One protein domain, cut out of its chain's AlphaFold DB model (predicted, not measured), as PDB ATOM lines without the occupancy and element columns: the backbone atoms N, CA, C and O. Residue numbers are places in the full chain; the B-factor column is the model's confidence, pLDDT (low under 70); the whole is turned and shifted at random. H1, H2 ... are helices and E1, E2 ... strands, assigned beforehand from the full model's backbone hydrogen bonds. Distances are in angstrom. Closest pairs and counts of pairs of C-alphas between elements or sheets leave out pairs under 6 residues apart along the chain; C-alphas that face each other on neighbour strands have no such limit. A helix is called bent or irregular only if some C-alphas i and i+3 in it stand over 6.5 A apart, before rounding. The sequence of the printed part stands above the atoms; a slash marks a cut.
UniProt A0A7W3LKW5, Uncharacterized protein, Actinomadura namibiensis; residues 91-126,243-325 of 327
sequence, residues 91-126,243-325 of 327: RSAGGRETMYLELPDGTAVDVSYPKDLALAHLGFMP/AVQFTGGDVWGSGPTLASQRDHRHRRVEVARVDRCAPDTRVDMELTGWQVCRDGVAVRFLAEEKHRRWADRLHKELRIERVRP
ATOM      1  N   ARG A  91     -34.284 -30.659 114.767       96.75
ATOM      2  CA  ARG A  91     -33.532 -29.642 115.514       96.75
ATOM      3  C   ARG A  91     -34.110 -28.266 115.208       96.75
ATOM      4  O   ARG A  91     -34.485 -28.013 114.064       96.75
ATOM      5  N   SER A  92     -34.150 -27.370 116.188       97.06
ATOM      6  CA  SER A  92     -34.685 -26.014 116.012       97.06
ATOM      7  C   SER A  92     -33.573 -24.967 116.059       97.06
ATOM      8  O   SER A  92     -32.709 -25.020 116.931       97.06
ATOM      9  N   ALA A  93     -33.608 -23.994 115.148       95.88
ATOM     10  CA  ALA A  93     -32.715 -22.838 115.147       95.88
ATOM     11  C   ALA A  93     -33.369 -21.660 114.408       95.88
ATOM     12  O   ALA A  93     -33.943 -21.843 113.339       95.88
ATOM     13  N   GLY A  94     -33.289 -20.447 114.970       94.12
ATOM     14  CA  GLY A  94     -33.729 -19.219 114.288       94.12
ATOM     15  C   GLY A  94     -35.188 -19.230 113.810       94.12
ATOM     16  O   GLY A  94     -35.463 -18.825 112.687       94.12
ATOM     17  N   GLY A  95     -36.118 -19.759 114.615       96.06
ATOM     18  CA  GLY A  95     -37.542 -19.864 114.248       96.06
ATOM     19  C   GLY A  95     -37.868 -20.960 113.224       96.06
ATOM     20  O   GLY A  95     -39.024 -21.120 112.835       96.06
ATOM     21  N   ARG A  96     -36.872 -21.743 112.808       97.81
ATOM     22  CA  ARG A  96     -37.023 -22.856 111.872       97.81
ATOM     23  C   ARG A  96     -36.772 -24.180 112.570       97.81
ATOM     24  O   ARG A  96     -35.995 -24.267 113.522       97.81
ATOM     25  N   GLU A  97     -37.400 -25.219 112.056       97.19
ATOM     26  CA  GLU A  97     -37.058 -26.602 112.350       97.19
ATOM     27  C   GLU A  97     -36.322 -27.195 111.157       97.19
ATOM     28  O   GLU A  97     -36.551 -26.815 110.010       97.19
ATOM     29  N   THR A  98     -35.374 -28.084 111.429       97.25
ATOM     30  CA  THR A  98     -34.744 -28.943 110.430       97.25
ATOM     31  C   THR A  98     -35.028 -30.379 110.810       97.25
ATOM     32  O   THR A  98     -34.614 -30.826 111.879       97.25
ATOM     33  N   MET A  99     -35.722 -31.085 109.936       94.88
ATOM     34  CA  MET A  99     -36.073 -32.488 110.073       94.88
ATOM     35  C   MET A  99     -35.081 -33.350 109.306       94.88
ATOM     36  O   MET A  99     -34.771 -33.056 108.150       94.88
ATOM     37  N   TYR A 100     -34.596 -34.405 109.952       94.62
ATOM     38  CA  TYR A 100     -33.765 -35.417 109.310       94.62
ATOM     39  C   TYR A 100     -34.637 -36.571 108.815       94.62
ATOM     40  O   TYR A 100     -35.385 -37.177 109.586       94.62
ATOM     41  N   LEU A 101     -34.495 -36.904 107.537       92.38
ATOM     42  CA  LEU A 101     -35.152 -38.032 106.892       92.38
ATOM     43  C   LEU A 101     -34.095 -38.956 106.303       92.38
ATOM     44  O   LEU A 101     -33.150 -38.488 105.677       92.38
ATOM     45  N   GLU A 102     -34.284 -40.259 106.451       91.25
ATOM     46  CA  GLU A 102     -33.572 -41.261 105.662       91.25
ATOM     47  C   GLU A 102     -34.598 -41.972 104.789       91.25
ATOM     48  O   GLU A 102     -35.603 -42.485 105.288       91.25
ATOM     49  N   LEU A 103     -34.403 -41.894 103.476       88.06
ATOM     50  CA  LEU A 103     -35.267 -42.535 102.496       88.06
ATOM     51  C   LEU A 103     -34.963 -44.038 102.481       88.06
ATOM     52  O   LEU A 103     -33.820 -44.410 102.744       88.06
ATOM     53  N   PRO A 104     -35.917 -44.904 102.094       85.56
ATOM     54  CA  PRO A 104     -35.718 -46.354 102.146       85.56
ATOM     55  C   PRO A 104     -34.504 -46.892 101.369       85.56
ATOM     56  O   PRO A 104     -34.067 -48.008 101.636       85.56
ATOM     57  N   ASP A 105     -33.947 -46.119 100.431       83.31
ATOM     58  CA  ASP A 105     -32.753 -46.486  99.660       83.31
ATOM     59  C   ASP A 105     -31.408 -46.153 100.331       83.31
ATOM     60  O   ASP A 105     -30.371 -46.586  99.835       83.31
ATOM     61  N   GLY A 106     -31.393 -45.418 101.445       88.06
ATOM     62  CA  GLY A 106     -30.165 -44.968 102.125       88.06
ATOM     63  C   GLY A 106     -29.901 -43.474 102.013       88.06
ATOM     64  O   GLY A 106     -29.021 -42.957 102.697       88.06
ATOM     65  N   THR A 107     -30.634 -42.757 101.164       90.38
ATOM     66  CA  THR A 107     -30.424 -41.320 100.996       90.38
ATOM     67  C   THR A 107     -30.882 -40.575 102.243       90.38
ATOM     68  O   THR A 107     -32.045 -40.653 102.628       90.38
ATOM     69  N   ALA A 108     -30.000 -39.775 102.835       93.69
ATOM     70  CA  ALA A 108     -30.343 -38.900 103.947       93.69
ATOM     71  C   ALA A 108     -30.626 -37.470 103.466       93.69
ATOM     72  O   ALA A 108     -29.864 -36.900 102.682       93.69
ATOM     73  N   VAL A 109     -31.689 -36.861 103.982       94.06
ATOM     74  CA  VAL A 109     -32.170 -35.531 103.597       94.06
ATOM     75  C   VAL A 109     -32.442 -34.707 104.849       94.06
ATOM     76  O   VAL A 109     -33.176 -35.130 105.739       94.06
ATOM     77  N   ASP A 110     -31.878 -33.503 104.899       96.12
ATOM     78  CA  ASP A 110     -32.190 -32.511 105.925       96.12
ATOM     79  C   ASP A 110     -33.167 -31.488 105.312       96.12
ATOM     80  O   ASP A 110     -32.803 -30.761 104.384       96.12
ATOM     81  N   VAL A 111     -34.405 -31.423 105.813       94.88
ATOM     82  CA  VAL A 111     -35.452 -30.504 105.328       94.88
ATOM     83  C   VAL A 111     -35.727 -29.441 106.382       94.88
ATOM     84  O   VAL A 111     -36.116 -29.774 107.500       94.88
ATOM     85  N   SER A 112     -35.553 -28.164 106.043       97.00
ATOM     86  CA  SER A 112     -35.855 -27.042 106.932       97.00
ATOM     87  C   SER A 112     -37.160 -26.342 106.573       97.00
ATOM     88  O   SER A 112     -37.437 -26.091 105.402       97.00
ATOM     89  N   TYR A 113     -37.934 -25.965 107.587       95.75
ATOM     90  CA  TYR A 113     -39.215 -25.272 107.460       95.75
ATOM     91  C   TYR A 113     -39.479 -24.369 108.681       95.75
ATOM     92  O   TYR A 113     -38.854 -24.551 109.728       95.75
ATOM     93  N   PRO A 114     -40.378 -23.376 108.576       96.50
ATOM     94  CA  PRO A 114     -40.827 -22.576 109.719       96.50
ATOM     95  C   PRO A 114     -41.422 -23.448 110.826       96.50
ATOM     96  O   PRO A 114     -42.248 -24.318 110.550       96.50
ATOM     97  N   LYS A 115     -41.018 -23.216 112.079       93.69
ATOM     98  CA  LYS A 115     -41.402 -24.058 113.225       93.69
ATOM     99  C   LYS A 115     -42.919 -24.204 113.390       93.69
ATOM    100  O   LYS A 115     -43.405 -25.260 113.777       93.69
ATOM    101  N   ASP A 116     -43.673 -23.160 113.073       91.81
ATOM    102  CA  ASP A 116     -45.128 -23.135 113.193       91.81
ATOM    103  C   ASP A 116     -45.856 -24.019 112.162       91.81
ATOM    104  O   ASP A 116     -47.039 -24.305 112.338       91.81
ATOM    105  N   LEU A 117     -45.164 -24.509 111.124       90.38
ATOM    106  CA  LEU A 117     -45.722 -25.508 110.205       90.38
ATOM    107  C   LEU A 117     -45.720 -26.929 110.786       90.38
ATOM    108  O   LEU A 117     -46.463 -27.768 110.278       90.38
ATOM    109  N   ALA A 118     -44.907 -27.197 111.818       89.19
ATOM    110  CA  ALA A 118     -44.883 -28.453 112.574       89.19
ATOM    111  C   ALA A 118     -44.831 -29.732 111.703       89.19
ATOM    112  O   ALA A 118     -45.476 -30.730 112.022       89.19
ATOM    113  N   LEU A 119     -44.080 -29.727 110.591       88.31
ATOM    114  CA  LEU A 119     -44.157 -30.803 109.586       88.31
ATOM    115  C   LEU A 119     -43.754 -32.180 110.121       88.31
ATOM    116  O   LEU A 119     -44.344 -33.175 109.713       88.31
ATOM    117  N   ALA A 120     -42.802 -32.261 111.055       87.00
ATOM    118  CA  ALA A 120     -42.428 -33.540 111.664       87.00
ATOM    119  C   ALA A 120     -43.583 -34.185 112.437       87.00
ATOM    120  O   ALA A 120     -43.671 -35.407 112.477       87.00
ATOM    121  N   HIS A 121     -44.494 -33.381 112.997       85.50
ATOM    122  CA  HIS A 121     -45.670 -33.863 113.723       85.50
ATOM    123  C   HIS A 121     -46.768 -34.417 112.808       85.50
ATOM    124  O   HIS A 121     -47.717 -35.015 113.311       85.50
ATOM    125  N   LEU A 122     -46.638 -34.266 111.485       81.06
ATOM    126  CA  LEU A 122     -47.515 -34.948 110.529       81.06
ATOM    127  C   LEU A 122     -47.257 -36.459 110.491       81.06
ATOM    128  O   LEU A 122     -48.086 -37.192 109.968       81.06
ATOM    129  N   GLY A 123     -46.146 -36.921 111.071       81.62
ATOM    130  CA  GLY A 123     -45.737 -38.315 111.018       81.62
ATOM    131  C   GLY A 123     -45.089 -38.664 109.683       81.62
ATOM    132  O   GLY A 123     -45.106 -37.893 108.726       81.62
ATOM    133  N   PHE A 124     -44.472 -39.834 109.641       83.25
ATOM    134  CA  PHE A 124     -43.704 -40.311 108.502       83.25
ATOM    135  C   PHE A 124     -44.051 -41.764 108.222       83.25
ATOM    136  O   PHE A 124     -43.987 -42.609 109.114       83.25
ATOM    137  N   MET A 125     -44.386 -42.034 106.966       83.44
ATOM    138  CA  MET A 125     -44.706 -43.359 106.466       83.44
ATOM    139  C   MET A 125     -43.780 -43.670 105.282       83.44
ATOM    140  O   MET A 125     -43.984 -43.135 104.189       83.44
ATOM    141  N   PRO A 126     -42.730 -44.486 105.478       83.44
ATOM    142  CA  PRO A 126     -41.864 -44.917 104.393       83.44
ATOM    143  C   PRO A 126     -42.648 -45.814 103.447       83.44
ATOM    144  O   PRO A 126     -43.399 -46.672 103.890       83.44
ATOM    145  N   ALA A 243     -39.334 -47.996  89.643       64.00
ATOM    146  CA  ALA A 243     -39.311 -46.558  89.440       64.00
ATOM    147  C   ALA A 243     -40.761 -46.056  89.468       64.00
ATOM    148  O   ALA A 243     -41.485 -46.211  88.487       64.00
ATOM    149  N   VAL A 244     -41.205 -45.516  90.606       57.00
ATOM    150  CA  VAL A 244     -42.561 -44.960  90.718       57.00
ATOM    151  C   VAL A 244     -42.671 -43.794  89.743       57.00
ATOM    152  O   VAL A 244     -42.042 -42.759  89.953       57.00
ATOM    153  N   GLN A 245     -43.439 -43.964  88.667       49.88
ATOM    154  CA  GLN A 245     -43.659 -42.926  87.665       49.88
ATOM    155  C   GLN A 245     -44.524 -41.817  88.262       49.88
ATOM    156  O   GLN A 245     -45.745 -41.816  88.143       49.88
ATOM    157  N   PHE A 246     -43.898 -40.836  88.899       51.50
ATOM    158  CA  PHE A 246     -44.567 -39.572  89.148       51.50
ATOM    159  C   PHE A 246     -44.454 -38.717  87.884       51.50
ATOM    160  O   PHE A 246     -43.361 -38.404  87.418       51.50
ATOM    161  N   THR A 247     -45.604 -38.387  87.304       43.06
ATOM    162  CA  THR A 247     -45.775 -37.707  86.015       43.06
ATOM    163  C   THR A 247     -44.817 -36.518  85.816       43.06
ATOM    164  O   THR A 247     -44.910 -35.493  86.495       43.06
ATOM    165  N   GLY A 248     -43.876 -36.664  84.867       46.12
ATOM    166  CA  GLY A 248     -42.988 -35.586  84.395       46.12
ATOM    167  C   GLY A 248     -41.545 -35.976  84.033       46.12
ATOM    168  O   GLY A 248     -40.843 -35.173  83.423       46.12
ATOM    169  N   GLY A 249     -41.089 -37.183  84.372       45.56
ATOM    170  CA  GLY A 249     -39.744 -37.681  84.056       45.56
ATOM    171  C   GLY A 249     -39.384 -38.888  84.918       45.56
ATOM    172  O   GLY A 249     -40.135 -39.223  85.827       45.56
ATOM    173  N   ASP A 250     -38.267 -39.553  84.629       42.50
ATOM    174  CA  ASP A 250     -37.825 -40.758  85.345       42.50
ATOM    175  C   ASP A 250     -37.671 -40.473  86.860       42.50
ATOM    176  O   ASP A 250     -36.752 -39.778  87.306       42.50
ATOM    177  N   VAL A 251     -38.616 -40.962  87.671       51.53
ATOM    178  CA  VAL A 251     -38.619 -40.808  89.134       51.53
ATOM    179  C   VAL A 251     -38.172 -42.119  89.771       51.53
ATOM    180  O   VAL A 251     -38.810 -43.162  89.640       51.53
ATOM    181  N   TRP A 252     -37.044 -42.070  90.479       48.59
ATOM    182  CA  TRP A 252     -36.398 -43.244  91.067       48.59
ATOM    183  C   TRP A 252     -36.845 -43.451  92.505       48.59
ATOM    184  O   TRP A 252     -36.062 -43.410  93.453       48.59
ATOM    185  N   GLY A 253     -38.130 -43.750  92.644       49.03
ATOM    186  CA  GLY A 253     -38.720 -44.213  93.886       49.03
ATOM    187  C   GLY A 253     -39.368 -43.127  94.722       49.03
ATOM    188  O   GLY A 253     -38.829 -42.036  94.932       49.03
ATOM    189  N   SER A 254     -40.524 -43.488  95.266       49.78
ATOM    190  CA  SER A 254     -41.100 -42.796  96.402       49.78
ATOM    191  C   SER A 254     -40.167 -42.977  97.593       49.78
ATOM    192  O   SER A 254     -39.666 -44.063  97.897       49.78
ATOM    193  N   GLY A 255     -39.850 -41.858  98.223       50.62
ATOM    194  CA  GLY A 255     -39.441 -41.894  99.601       50.62
ATOM    195  C   GLY A 255     -40.688 -41.807 100.486       50.62
ATOM    196  O   GLY A 255     -41.826 -41.937 100.033       50.62
ATOM    197  N   PRO A 256     -40.471 -41.602 101.777       52.53
ATOM    198  CA  PRO A 256     -41.517 -41.565 102.762       52.53
ATOM    199  C   PRO A 256     -42.478 -40.416 102.500       52.53
ATOM    200  O   PRO A 256     -42.093 -39.266 102.262       52.53
ATOM    201  N   THR A 257     -43.753 -40.751 102.594       61.25
ATOM    202  CA  THR A 257     -44.821 -39.774 102.646       61.25
ATOM    203  C   THR A 257     -44.986 -39.320 104.092       61.25
ATOM    204  O   THR A 257     -45.215 -40.129 104.990       61.25
ATOM    205  N   LEU A 258     -44.913 -38.015 104.323       62.38
ATOM    206  CA  LEU A 258     -45.393 -37.388 105.547       62.38
ATOM    207  C   LEU A 258     -46.900 -37.151 105.379       62.38
ATOM    208  O   LEU A 258     -47.323 -36.159 104.774       62.38
ATOM    209  N   ALA A 259     -47.712 -38.103 105.836       56.81
ATOM    210  CA  ALA A 259     -49.168 -38.024 105.775       56.81
ATOM    211  C   ALA A 259     -49.762 -37.984 107.183       56.81
ATOM    212  O   ALA A 259     -49.511 -38.871 107.996       56.81
ATOM    213  N   SER A 260     -50.625 -36.997 107.428       44.88
ATOM    214  CA  SER A 260     -51.497 -36.984 108.599       44.88
ATOM    215  C   SER A 260     -52.616 -38.011 108.401       44.88
ATOM    216  O   SER A 260     -53.547 -37.767 107.644       44.88
ATOM    217  N   GLN A 261     -52.564 -39.144 109.101       44.00
ATOM    218  CA  GLN A 261     -53.581 -40.207 108.998       44.00
ATOM    219  C   GLN A 261     -54.941 -39.818 109.613       44.00
ATOM    220  O   GLN A 261     -55.908 -40.544 109.451       44.00
ATOM    221  N   ARG A 262     -55.044 -38.675 110.311       43.25
ATOM    222  CA  ARG A 262     -56.331 -38.217 110.871       43.25
ATOM    223  C   ARG A 262     -57.309 -37.655 109.841       43.25
ATOM    224  O   ARG A 262     -58.443 -37.398 110.205       43.25
ATOM    225  N   ASP A 263     -56.870 -37.459 108.605       45.78
ATOM    226  CA  ASP A 263     -57.733 -37.053 107.504       45.78
ATOM    227  C   ASP A 263     -56.957 -37.315 106.219       45.78
ATOM    228  O   ASP A 263     -56.008 -36.588 105.904       45.78
ATOM    229  N   HIS A 264     -57.301 -38.376 105.492       45.72
ATOM    230  CA  HIS A 264     -56.549 -38.845 104.323       45.72
ATOM    231  C   HIS A 264     -56.461 -37.826 103.169       45.72
ATOM    232  O   HIS A 264     -55.884 -38.134 102.127       45.72
ATOM    233  N   ARG A 265     -57.009 -36.612 103.324       53.22
ATOM    234  CA  ARG A 265     -57.211 -35.667 102.220       53.22
ATOM    235  C   ARG A 265     -56.712 -34.241 102.466       53.22
ATOM    236  O   ARG A 265     -56.543 -33.497 101.511       53.22
ATOM    237  N   HIS A 266     -56.368 -33.841 103.693       70.31
ATOM    238  CA  HIS A 266     -56.205 -32.403 103.960       70.31
ATOM    239  C   HIS A 266     -54.814 -31.829 103.644       70.31
ATOM    240  O   HIS A 266     -54.718 -30.775 103.011       70.31
ATOM    241  N   ARG A 267     -53.725 -32.480 104.078       77.00
ATOM    242  CA  ARG A 267     -52.339 -32.012 103.867       77.00
ATOM    243  C   ARG A 267     -51.362 -33.186 103.848       77.00
ATOM    244  O   ARG A 267     -51.320 -33.967 104.797       77.00
ATOM    245  N   ARG A 268     -50.532 -33.266 102.813       79.06
ATOM    246  CA  ARG A 268     -49.516 -34.306 102.623       79.06
ATOM    247  C   ARG A 268     -48.231 -33.677 102.102       79.06
ATOM    248  O   ARG A 268     -48.277 -32.778 101.266       79.06
ATOM    249  N   VAL A 269     -47.089 -34.147 102.592       82.88
ATOM    250  CA  VAL A 269     -45.768 -33.793 102.059       82.88
ATOM    251  C   VAL A 269     -45.079 -35.084 101.642       82.88
ATOM    252  O   VAL A 269     -44.957 -36.014 102.429       82.88
ATOM    253  N   GLU A 270     -44.634 -35.161 100.402       83.56
ATOM    254  CA  GLU A 270     -43.946 -36.322  99.852       83.56
ATOM    255  C   GLU A 270     -42.489 -35.974  99.617       83.56
ATOM    256  O   GLU A 270     -42.185 -34.934  99.037       83.56
ATOM    257  N   VAL A 271     -41.583 -36.847 100.046       84.75
ATOM    258  CA  VAL A 271     -40.155 -36.698  99.766       84.75
ATOM    259  C   VAL A 271     -39.730 -37.865  98.896       84.75
ATOM    260  O   VAL A 271     -39.911 -39.011  99.286       84.75
ATOM    261  N   ALA A 272     -39.174 -37.591  97.721       82.00
ATOM    262  CA  ALA A 272     -38.824 -38.615  96.740       82.00
ATOM    263  C   ALA A 272     -37.453 -38.356  96.113       82.00
ATOM    264  O   ALA A 272     -36.990 -37.214  96.047       82.00
ATOM    265  N   ARG A 273     -36.810 -39.423  95.628       82.25
ATOM    266  CA  ARG A 273     -35.628 -39.307  94.768       82.25
ATOM    267  C   ARG A 273     -36.072 -39.054  93.338       82.25
ATOM    268  O   ARG A 273     -36.985 -39.700  92.838       82.25
ATOM    269  N   VAL A 274     -35.392 -38.134  92.670       78.56
ATOM    270  CA  VAL A 274     -35.663 -37.773  91.278       78.56
ATOM    271  C   VAL A 274     -34.355 -37.729  90.500       78.56
ATOM    272  O   VAL A 274     -33.338 -37.273  91.025       78.56
ATOM    273  N   ASP A 275     -34.372 -38.163  89.242       73.31
ATOM    274  CA  ASP A 275     -33.180 -38.082  88.388       73.31
ATOM    275  C   ASP A 275     -32.822 -36.647  88.034       73.31
ATOM    276  O   ASP A 275     -31.653 -36.286  87.881       73.31
ATOM    277  N   ARG A 276     -33.850 -35.818  87.859       72.62
ATOM    278  CA  ARG A 276     -33.708 -34.417  87.489       72.62
ATOM    279  C   ARG A 276     -34.692 -33.584  88.280       72.62
ATOM    280  O   ARG A 276     -35.860 -33.932  88.412       72.62
ATOM    281  N   CYS A 277     -34.213 -32.438  88.742       73.12
ATOM    282  CA  CYS A 277     -35.087 -31.390  89.228       73.12
ATOM    283  C   CYS A 277     -35.786 -30.748  88.032       73.12
ATOM    284  O   CYS A 277     -35.194 -29.924  87.335       73.12
ATOM    285  N   ALA A 278     -37.021 -31.165  87.762       63.06
ATOM    286  CA  ALA A 278     -37.873 -30.457  86.823       63.06
ATOM    287  C   ALA A 278     -38.340 -29.130  87.456       63.06
ATOM    288  O   ALA A 278     -38.601 -29.089  88.663       63.06
ATOM    289  N   PRO A 279     -38.446 -28.037  86.686       55.31
ATOM    290  CA  PRO A 279     -39.194 -26.866  87.135       55.31
ATOM    291  C   PRO A 279     -40.663 -27.265  87.361       55.31
ATOM    292  O   PRO A 279     -41.167 -28.096  86.610       55.31
ATOM    293  N   ASP A 280     -41.293 -26.717  88.410       56.91
ATOM    294  CA  ASP A 280     -42.659 -27.013  88.893       56.91
ATOM    295  C   ASP A 280     -43.597 -27.594  87.820       56.91
ATOM    296  O   ASP A 280     -44.186 -26.867  87.013       56.91
ATOM    297  N   THR A 281     -43.759 -28.918  87.808       51.75
ATOM    298  CA  THR A 281     -44.792 -29.571  87.008       51.75
ATOM    299  C   THR A 281     -46.076 -29.612  87.822       51.75
ATOM    300  O   THR A 281     -46.174 -30.317  88.829       51.75
ATOM    301  N   ARG A 282     -47.079 -28.842  87.383       49.88
ATOM    302  CA  ARG A 282     -48.454 -28.967  87.884       49.88
ATOM    303  C   ARG A 282     -48.938 -30.397  87.630       49.88
ATOM    304  O   ARG A 282     -48.770 -30.905  86.526       49.88
ATOM    305  N   VAL A 283     -49.507 -31.028  88.652       50.53
ATOM    306  CA  VAL A 283     -50.147 -32.352  88.570       50.53
ATOM    307  C   VAL A 283     -51.628 -32.158  88.880       50.53
ATOM    308  O   VAL A 283     -51.954 -31.298  89.691       50.53
ATOM    309  N   ASP A 284     -52.498 -32.931  88.232       46.25
ATOM    310  CA  ASP A 284     -53.953 -32.753  88.063       46.25
ATOM    311  C   ASP A 284     -54.863 -32.797  89.329       46.25
ATOM    312  O   ASP A 284     -55.997 -33.263  89.257       46.25
ATOM    313  N   MET A 285     -54.439 -32.282  90.490       45.56
ATOM    314  CA  MET A 285     -55.331 -31.874  91.599       45.56
ATOM    315  C   MET A 285     -55.211 -30.361  91.868       45.56
ATOM    316  O   MET A 285     -54.184 -29.748  91.578       45.56
ATOM    317  N   GLU A 286     -56.254 -29.738  92.437       49.16
ATOM    318  CA  GLU A 286     -56.465 -28.271  92.448       49.16
ATOM    319  C   GLU A 286     -55.292 -27.416  92.981       49.16
ATOM    320  O   GLU A 286     -55.134 -26.274  92.547       49.16
ATOM    321  N   LEU A 287     -54.432 -27.958  93.859       52.53
ATOM    322  CA  LEU A 287     -53.183 -27.322  94.325       52.53
ATOM    323  C   LEU A 287     -51.953 -28.244  94.313       52.53
ATOM    324  O   LEU A 287     -50.943 -27.953  94.959       52.53
ATOM    325  N   THR A 288     -52.000 -29.365  93.596       56.47
ATOM    326  CA  THR A 288     -50.860 -30.287  93.531       56.47
ATOM    327  C   THR A 288     -49.833 -29.884  92.488       56.47
ATOM    328  O   THR A 288     -50.152 -29.487  91.370       56.47
ATOM    329  N   GLY A 289     -48.559 -30.060  92.837       57.19
ATOM    330  CA  GLY A 289     -47.454 -29.938  91.883       57.19
ATOM    331  C   GLY A 289     -46.424 -28.874  92.225       57.19
ATOM    332  O   GLY A 289     -45.471 -28.699  91.475       57.19
ATOM    333  N   TRP A 290     -46.558 -28.194  93.360       68.56
ATOM    334  CA  TRP A 290     -45.447 -27.403  93.869       68.56
ATOM    335  C   TRP A 290     -44.405 -28.314  94.497       68.56
ATOM    336  O   TRP A 290     -44.714 -29.180  95.325       68.56
ATOM    337  N   GLN A 291     -43.159 -28.108  94.088       78.50
ATOM    338  CA  GLN A 291     -42.050 -28.917  94.552       78.50
ATOM    339  C   GLN A 291     -40.833 -28.068  94.883       78.50
ATOM    340  O   GLN A 291     -40.476 -27.127  94.182       78.50
ATOM    341  N   VAL A 292     -40.147 -28.444  95.954       85.25
ATOM    342  CA  VAL A 292     -38.790 -27.971  96.222       85.25
ATOM    343  C   VAL A 292     -37.855 -29.096  95.823       85.25
ATOM    344  O   VAL A 292     -37.981 -30.198  96.346       85.25
ATOM    345  N   CYS A 293     -36.929 -28.843  94.901       87.19
ATOM    346  CA  CYS A 293     -35.985 -29.860  94.448       87.19
ATOM    347  C   CYS A 293     -34.537 -29.431  94.661       87.19
ATOM    348  O   CYS A 293     -34.186 -28.267  94.469       87.19
ATOM    349  N   ARG A 294     -33.698 -30.385  95.068       90.94
ATOM    350  CA  ARG A 294     -32.262 -30.196  95.268       90.94
ATOM    351  C   ARG A 294     -31.543 -31.542  95.238       90.94
ATOM    352  O   ARG A 294     -32.000 -32.490  95.864       90.94
ATOM    353  N   ASP A 295     -30.403 -31.608  94.549       90.69
ATOM    354  CA  ASP A 295     -29.457 -32.737  94.600       90.69
ATOM    355  C   ASP A 295     -30.109 -34.129  94.371       90.69
ATOM    356  O   ASP A 295     -29.776 -35.133  95.012       90.69
ATOM    357  N   GLY A 296     -31.072 -34.191  93.443       85.62
ATOM    358  CA  GLY A 296     -31.804 -35.418  93.098       85.62
ATOM    359  C   GLY A 296     -32.856 -35.842  94.129       85.62
ATOM    360  O   GLY A 296     -33.217 -37.014  94.200       85.62
ATOM    361  N   VAL A 297     -33.327 -34.914  94.965       87.31
ATOM    362  CA  VAL A 297     -34.463 -35.092  95.878       87.31
ATOM    363  C   VAL A 297     -35.500 -34.017  95.597       87.31
ATOM    364  O   VAL A 297     -35.149 -32.843  95.494       87.31
ATOM    365  N   ALA A 298     -36.770 -34.407  95.528       86.38
ATOM    366  CA  ALA A 298     -37.907 -33.499  95.463       86.38
ATOM    367  C   ALA A 298     -38.774 -33.642  96.719       86.38
ATOM    368  O   ALA A 298     -39.042 -34.751  97.179       86.38
ATOM    369  N   VAL A 299     -39.220 -32.510  97.257       86.75
ATOM    370  CA  VAL A 299     -40.255 -32.415  98.284       86.75
ATOM    371  C   VAL A 299     -41.496 -31.835  97.623       86.75
ATOM    372  O   VAL A 299     -41.501 -30.657  97.265       86.75
ATOM    373  N   ARG A 300     -42.525 -32.659  97.444       82.31
ATOM    374  CA  ARG A 300     -43.827 -32.268  96.893       82.31
ATOM    375  C   ARG A 300     -44.815 -32.110  98.028       82.31
ATOM    376  O   ARG A 300     -44.654 -32.710  99.089       82.31
ATOM    377  N   PHE A 301     -45.858 -31.334  97.815       80.88
ATOM    378  CA  PHE A 301     -46.934 -31.249  98.786       80.88
ATOM    379  C   PHE A 301     -48.286 -31.204  98.098       80.88
ATOM    380  O   PHE A 301     -48.442 -30.677  96.997       80.88
ATOM    381  N   LEU A 302     -49.246 -31.834  98.761       77.00
ATOM    382  CA  LEU A 302     -50.606 -32.022  98.303       77.00
ATOM    383  C   LEU A 302     -51.512 -31.461  99.391       77.00
ATOM    384  O   LEU A 302     -51.366 -31.787 100.571       77.00
ATOM    385  N   ALA A 303     -52.396 -30.565  98.995       78.62
ATOM    386  CA  ALA A 303     -53.296 -29.870  99.891       78.62
ATOM    387  C   ALA A 303     -54.593 -29.562  99.151       78.62
ATOM    388  O   ALA A 303     -54.571 -29.274  97.956       78.62
ATOM    389  N   GLU A 304     -55.709 -29.591  99.869       81.25
ATOM    390  CA  GLU A 304     -56.971 -29.051  99.363       81.25
ATOM    391  C   GLU A 304     -56.901 -27.525  99.229       81.25
ATOM    392  O   GLU A 304     -56.132 -26.857  99.927       81.25
ATOM    393  N   GLU A 305     -57.778 -26.955  98.403       82.00
ATOM    394  CA  GLU A 305     -57.878 -25.511  98.173       82.00
ATOM    395  C   GLU A 305     -58.007 -24.696  99.475       82.00
ATOM    396  O   GLU A 305     -57.346 -23.668  99.656       82.00
ATOM    397  N   LYS A 306     -58.757 -25.206 100.463       84.00
ATOM    398  CA  LYS A 306     -58.903 -24.575 101.792       84.00
ATOM    399  C   LYS A 306     -57.576 -24.422 102.555       84.00
ATOM    400  O   LYS A 306     -57.476 -23.623 103.488       84.00
ATOM    401  N   HIS A 307     -56.542 -25.163 102.158       85.12
ATOM    402  CA  HIS A 307     -55.198 -25.137 102.727       85.12
ATOM    403  C   HIS A 307     -54.175 -24.405 101.844       85.12
ATOM    404  O   HIS A 307     -52.980 -24.463 102.142       85.12
ATOM    405  N   ARG A 308     -54.610 -23.635 100.831       86.00
ATOM    406  CA  ARG A 308     -53.723 -22.853  99.948       86.00
ATOM    407  C   ARG A 308     -52.670 -22.050 100.705       86.00
ATOM    408  O   ARG A 308     -51.487 -22.193 100.446       86.00
ATOM    409  N   ARG A 309     -53.058 -21.284 101.734       88.62
ATOM    410  CA  ARG A 309     -52.099 -20.484 102.530       88.62
ATOM    411  C   ARG A 309     -50.991 -21.324 103.170       88.62
ATOM    412  O   ARG A 309     -49.862 -20.854 103.288       88.62
ATOM    413  N   TRP A 310     -51.311 -22.539 103.614       88.12
ATOM    414  CA  TRP A 310     -50.317 -23.463 104.161       88.12
ATOM    415  C   TRP A 310     -49.373 -23.946 103.057       88.12
ATOM    416  O   TRP A 310     -48.160 -23.876 103.239       88.12
ATOM    417  N   ALA A 311     -49.917 -24.342 101.902       86.44
ATOM    418  CA  ALA A 311     -49.139 -24.749 100.734       86.44
ATOM    419  C   ALA A 311     -48.224 -23.613 100.228       86.44
ATOM    420  O   ALA A 311     -47.044 -23.849  99.982       86.44
ATOM    421  N   ASP A 312     -48.715 -22.367 100.173       87.88
ATOM    422  CA  ASP A 312     -47.962 -21.168  99.755       87.88
ATOM    423  C   ASP A 312     -46.756 -20.930 100.645       87.88
ATOM    424  O   ASP A 312     -45.655 -20.648 100.166       87.88
ATOM    425  N   ARG A 313     -46.964 -21.033 101.957       91.62
ATOM    426  CA  ARG A 313     -45.884 -20.887 102.927       91.62
ATOM    427  C   ARG A 313     -44.889 -22.026 102.814       91.62
ATOM    428  O   ARG A 313     -43.690 -21.771 102.815       91.62
ATOM    429  N   LEU A 314     -45.362 -23.261 102.659       89.81
ATOM    430  CA  LEU A 314     -44.484 -24.412 102.485       89.81
ATOM    431  C   LEU A 314     -43.619 -24.252 101.230       89.81
ATOM    432  O   LEU A 314     -42.404 -24.352 101.326       89.81
ATOM    433  N   HIS A 315     -44.208 -23.881 100.094       87.75
ATOM    434  CA  HIS A 315     -43.477 -23.585  98.860       87.75
ATOM    435  C   HIS A 315     -42.401 -22.517  99.057       87.75
ATOM    436  O   HIS A 315     -41.239 -22.692  98.688       87.75
ATOM    437  N   LYS A 316     -42.790 -21.391  99.666       91.50
ATOM    438  CA  LYS A 316     -41.928 -20.218  99.814       91.50
ATOM    439  C   LYS A 316     -40.840 -20.420 100.847       91.50
ATOM    440  O   LYS A 316     -39.763 -19.850 100.688       91.50
ATOM    441  N   GLU A 317     -41.087 -21.199 101.894       94.88
ATOM    442  CA  GLU A 317     -40.250 -21.224 103.093       94.88
ATOM    443  C   GLU A 317     -39.584 -22.581 103.362       94.88
ATOM    444  O   GLU A 317     -38.628 -22.618 104.143       94.88
ATOM    445  N   LEU A 318     -40.018 -23.679 102.731       94.31
ATOM    446  CA  LEU A 318     -39.362 -24.985 102.842       94.31
ATOM    447  C   LEU A 318     -38.055 -25.004 102.051       94.31
ATOM    448  O   LEU A 318     -37.957 -24.482 100.941       94.31
ATOM    449  N   ARG A 319     -37.026 -25.613 102.633       95.38
ATOM    450  CA  ARG A 319     -35.702 -25.754 102.031       95.38
ATOM    451  C   ARG A 319     -35.213 -27.178 102.211       95.38
ATOM    452  O   ARG A 319     -35.310 -27.735 103.300       95.38
ATOM    453  N   ILE A 320     -34.634 -27.749 101.162       95.00
ATOM    454  CA  ILE A 320     -33.764 -28.914 101.305       95.00
ATOM    455  C   ILE A 320     -32.382 -28.355 101.644       95.00
ATOM    456  O   ILE A 320     -31.752 -27.707 100.809       95.00
ATOM    457  N   GLU A 321     -31.929 -28.545 102.878       96.69
ATOM    458  CA  GLU A 321     -30.660 -27.990 103.367       96.69
ATOM    459  C   GLU A 321     -29.472 -28.824 102.896       96.69
ATOM    460  O   GLU A 321     -28.414 -28.295 102.546       96.69
ATOM    461  N   ARG A 322     -29.649 -30.147 102.890       96.69
ATOM    462  CA  ARG A 322     -28.596 -31.097 102.550       96.69
ATOM    463  C   ARG A 322     -29.188 -32.409 102.062       96.69
ATOM    464  O   ARG A 322     -30.128 -32.919 102.667       96.69
ATOM    465  N   VAL A 323     -28.563 -32.981 101.039       95.06
ATOM    466  CA  VAL A 323     -28.792 -34.356 100.588       95.06
ATOM    467  C   VAL A 323     -27.476 -35.115 100.704       95.06
ATOM    468  O   VAL A 323     -26.427 -34.615 100.299       95.06
ATOM    469  N   ARG A 324     -27.517 -36.310 101.289       95.88
ATOM    470  CA  ARG A 324     -26.389 -37.240 101.357       95.88
ATOM    471  C   ARG A 324     -26.846 -38.533 100.673       95.88
ATOM    472  O   ARG A 324     -27.776 -39.152 101.189       95.88
ATOM    473  N   PRO A 325     -26.289 -38.902  99.509       90.56
ATOM    474  CA  PRO A 325     -26.701 -40.114  98.808       90.56
ATOM    475  C   PRO A 325     -26.393 -41.361  99.645       90.56
ATOM    476  O   PRO A 325     -25.521 -41.321 100.516       90.56
TER     477      PRO A 325
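What this domain is: This is residues 91 to 126 and 243 to 325 of the 327 residues of an uncharacterized protein of Actinomadura namibiensis (UniProt A0A7W3LKW5). Two antiparallel sheets of four strands each, both twisted, lie partly face to face as a sandwich with their strands crossed at 46 degrees; helix H2 packs along E7 and E6 of one sheet, and its residues 313 to 317 come near E3 of the other. The short helix H1 sits by E4, and a long loop, residues 274 to 290, joins E5 to E6. The printed part has 119 residues, with two named helices and eight named strands in the order E1 E2 E3 H1 E4 E5 E6 E7 H2 E8. The sheet orders are E1 - E2 - E3 - E8 and E4 - E5 - E7 - E6, and the class is mixed, helices and strands. The whole is compact and rounded, with a radius of gyration of the C-alphas of 13.3 A and spans of 33 by 32 by 25 A.

How they stand to each other: E1, residues 91 to 93, E2, residues 96 to 102, and E3, residues 108 to 114, form a meander, each strand the antiparallel neighbour of the one before, and so two hairpins; N 91 and O 98 are 2.9 A apart, and N 97 and O 113 2.8 A, within hydrogen-bond range. E8, residues 319 to 324, is the antiparallel neighbour of E3, with N 110 and O 322 2.9 A apart. This sheet is twisted. In the second sheet E4, residues 254 to 259, and E5, residues 267 to 273, form a hairpin, with N 258 and O 269 2.8 A apart. E7, residues 297 to 303, is the antiparallel neighbour of E5, with N 270 and O 300 2.8 A apart, and forms a hairpin with E6, residues 291 to 294, with N 292 and O 299 2.9 A apart. Between the sheets, the closest C-alphas of E6 and E8 are those of Arg 294 and Ile 320, 6.4 A. H1, residues 119 to 122, only grazes the first sheet; its height over the second is 8.3 A, and its closest C-alphas to E4 are those of Leu 122 and Ala 259, 5.9 A. H2, residues 305 to 317, is on the same face of the second sheet as H1, making two layers, a helix on one face of a sheet, at a height over the sheet of 7.4 A; it runs along the strands, at 5 degrees to E7 on the local plane. The closest C-alphas of E7 and H2 are those of Ala 303 and Ala 311, 6.6 A, and of E3 and H2 those of Tyr 113 and Glu 317, 6.0 A. In H2, 7 of 9 O i to N i+4 pairs are within hydrogen-bond range; H1 is too short for such a pair.

Where its parts are: E1 begins at C-alpha 91 (-33.532, -29.642, 115.514). From first to last C-alpha E2 is 19.7 A long, E3 20.2 A, E5 20.4 A, E7 20.0 A and H2 18.8 A. H2 is irregular, with C-alphas 306 and 309 8.0 A apart. E8 ends at C-alpha 324 (-26.389, -37.240, 101.357).

The domain as a whole: The two C-alphas farthest apart, those of Gly 94 and Ala 243, are 37.4 A apart. Residues 127 to 242 are not printed, and C-alphas 126 and 243 are 15.3 A apart across this cut. Of the links that are printed whole, E5 to E6 is long. The mean pLDDT of the printed part is 77.1, and residues 243 to 265 and 278 to 290 are under 70.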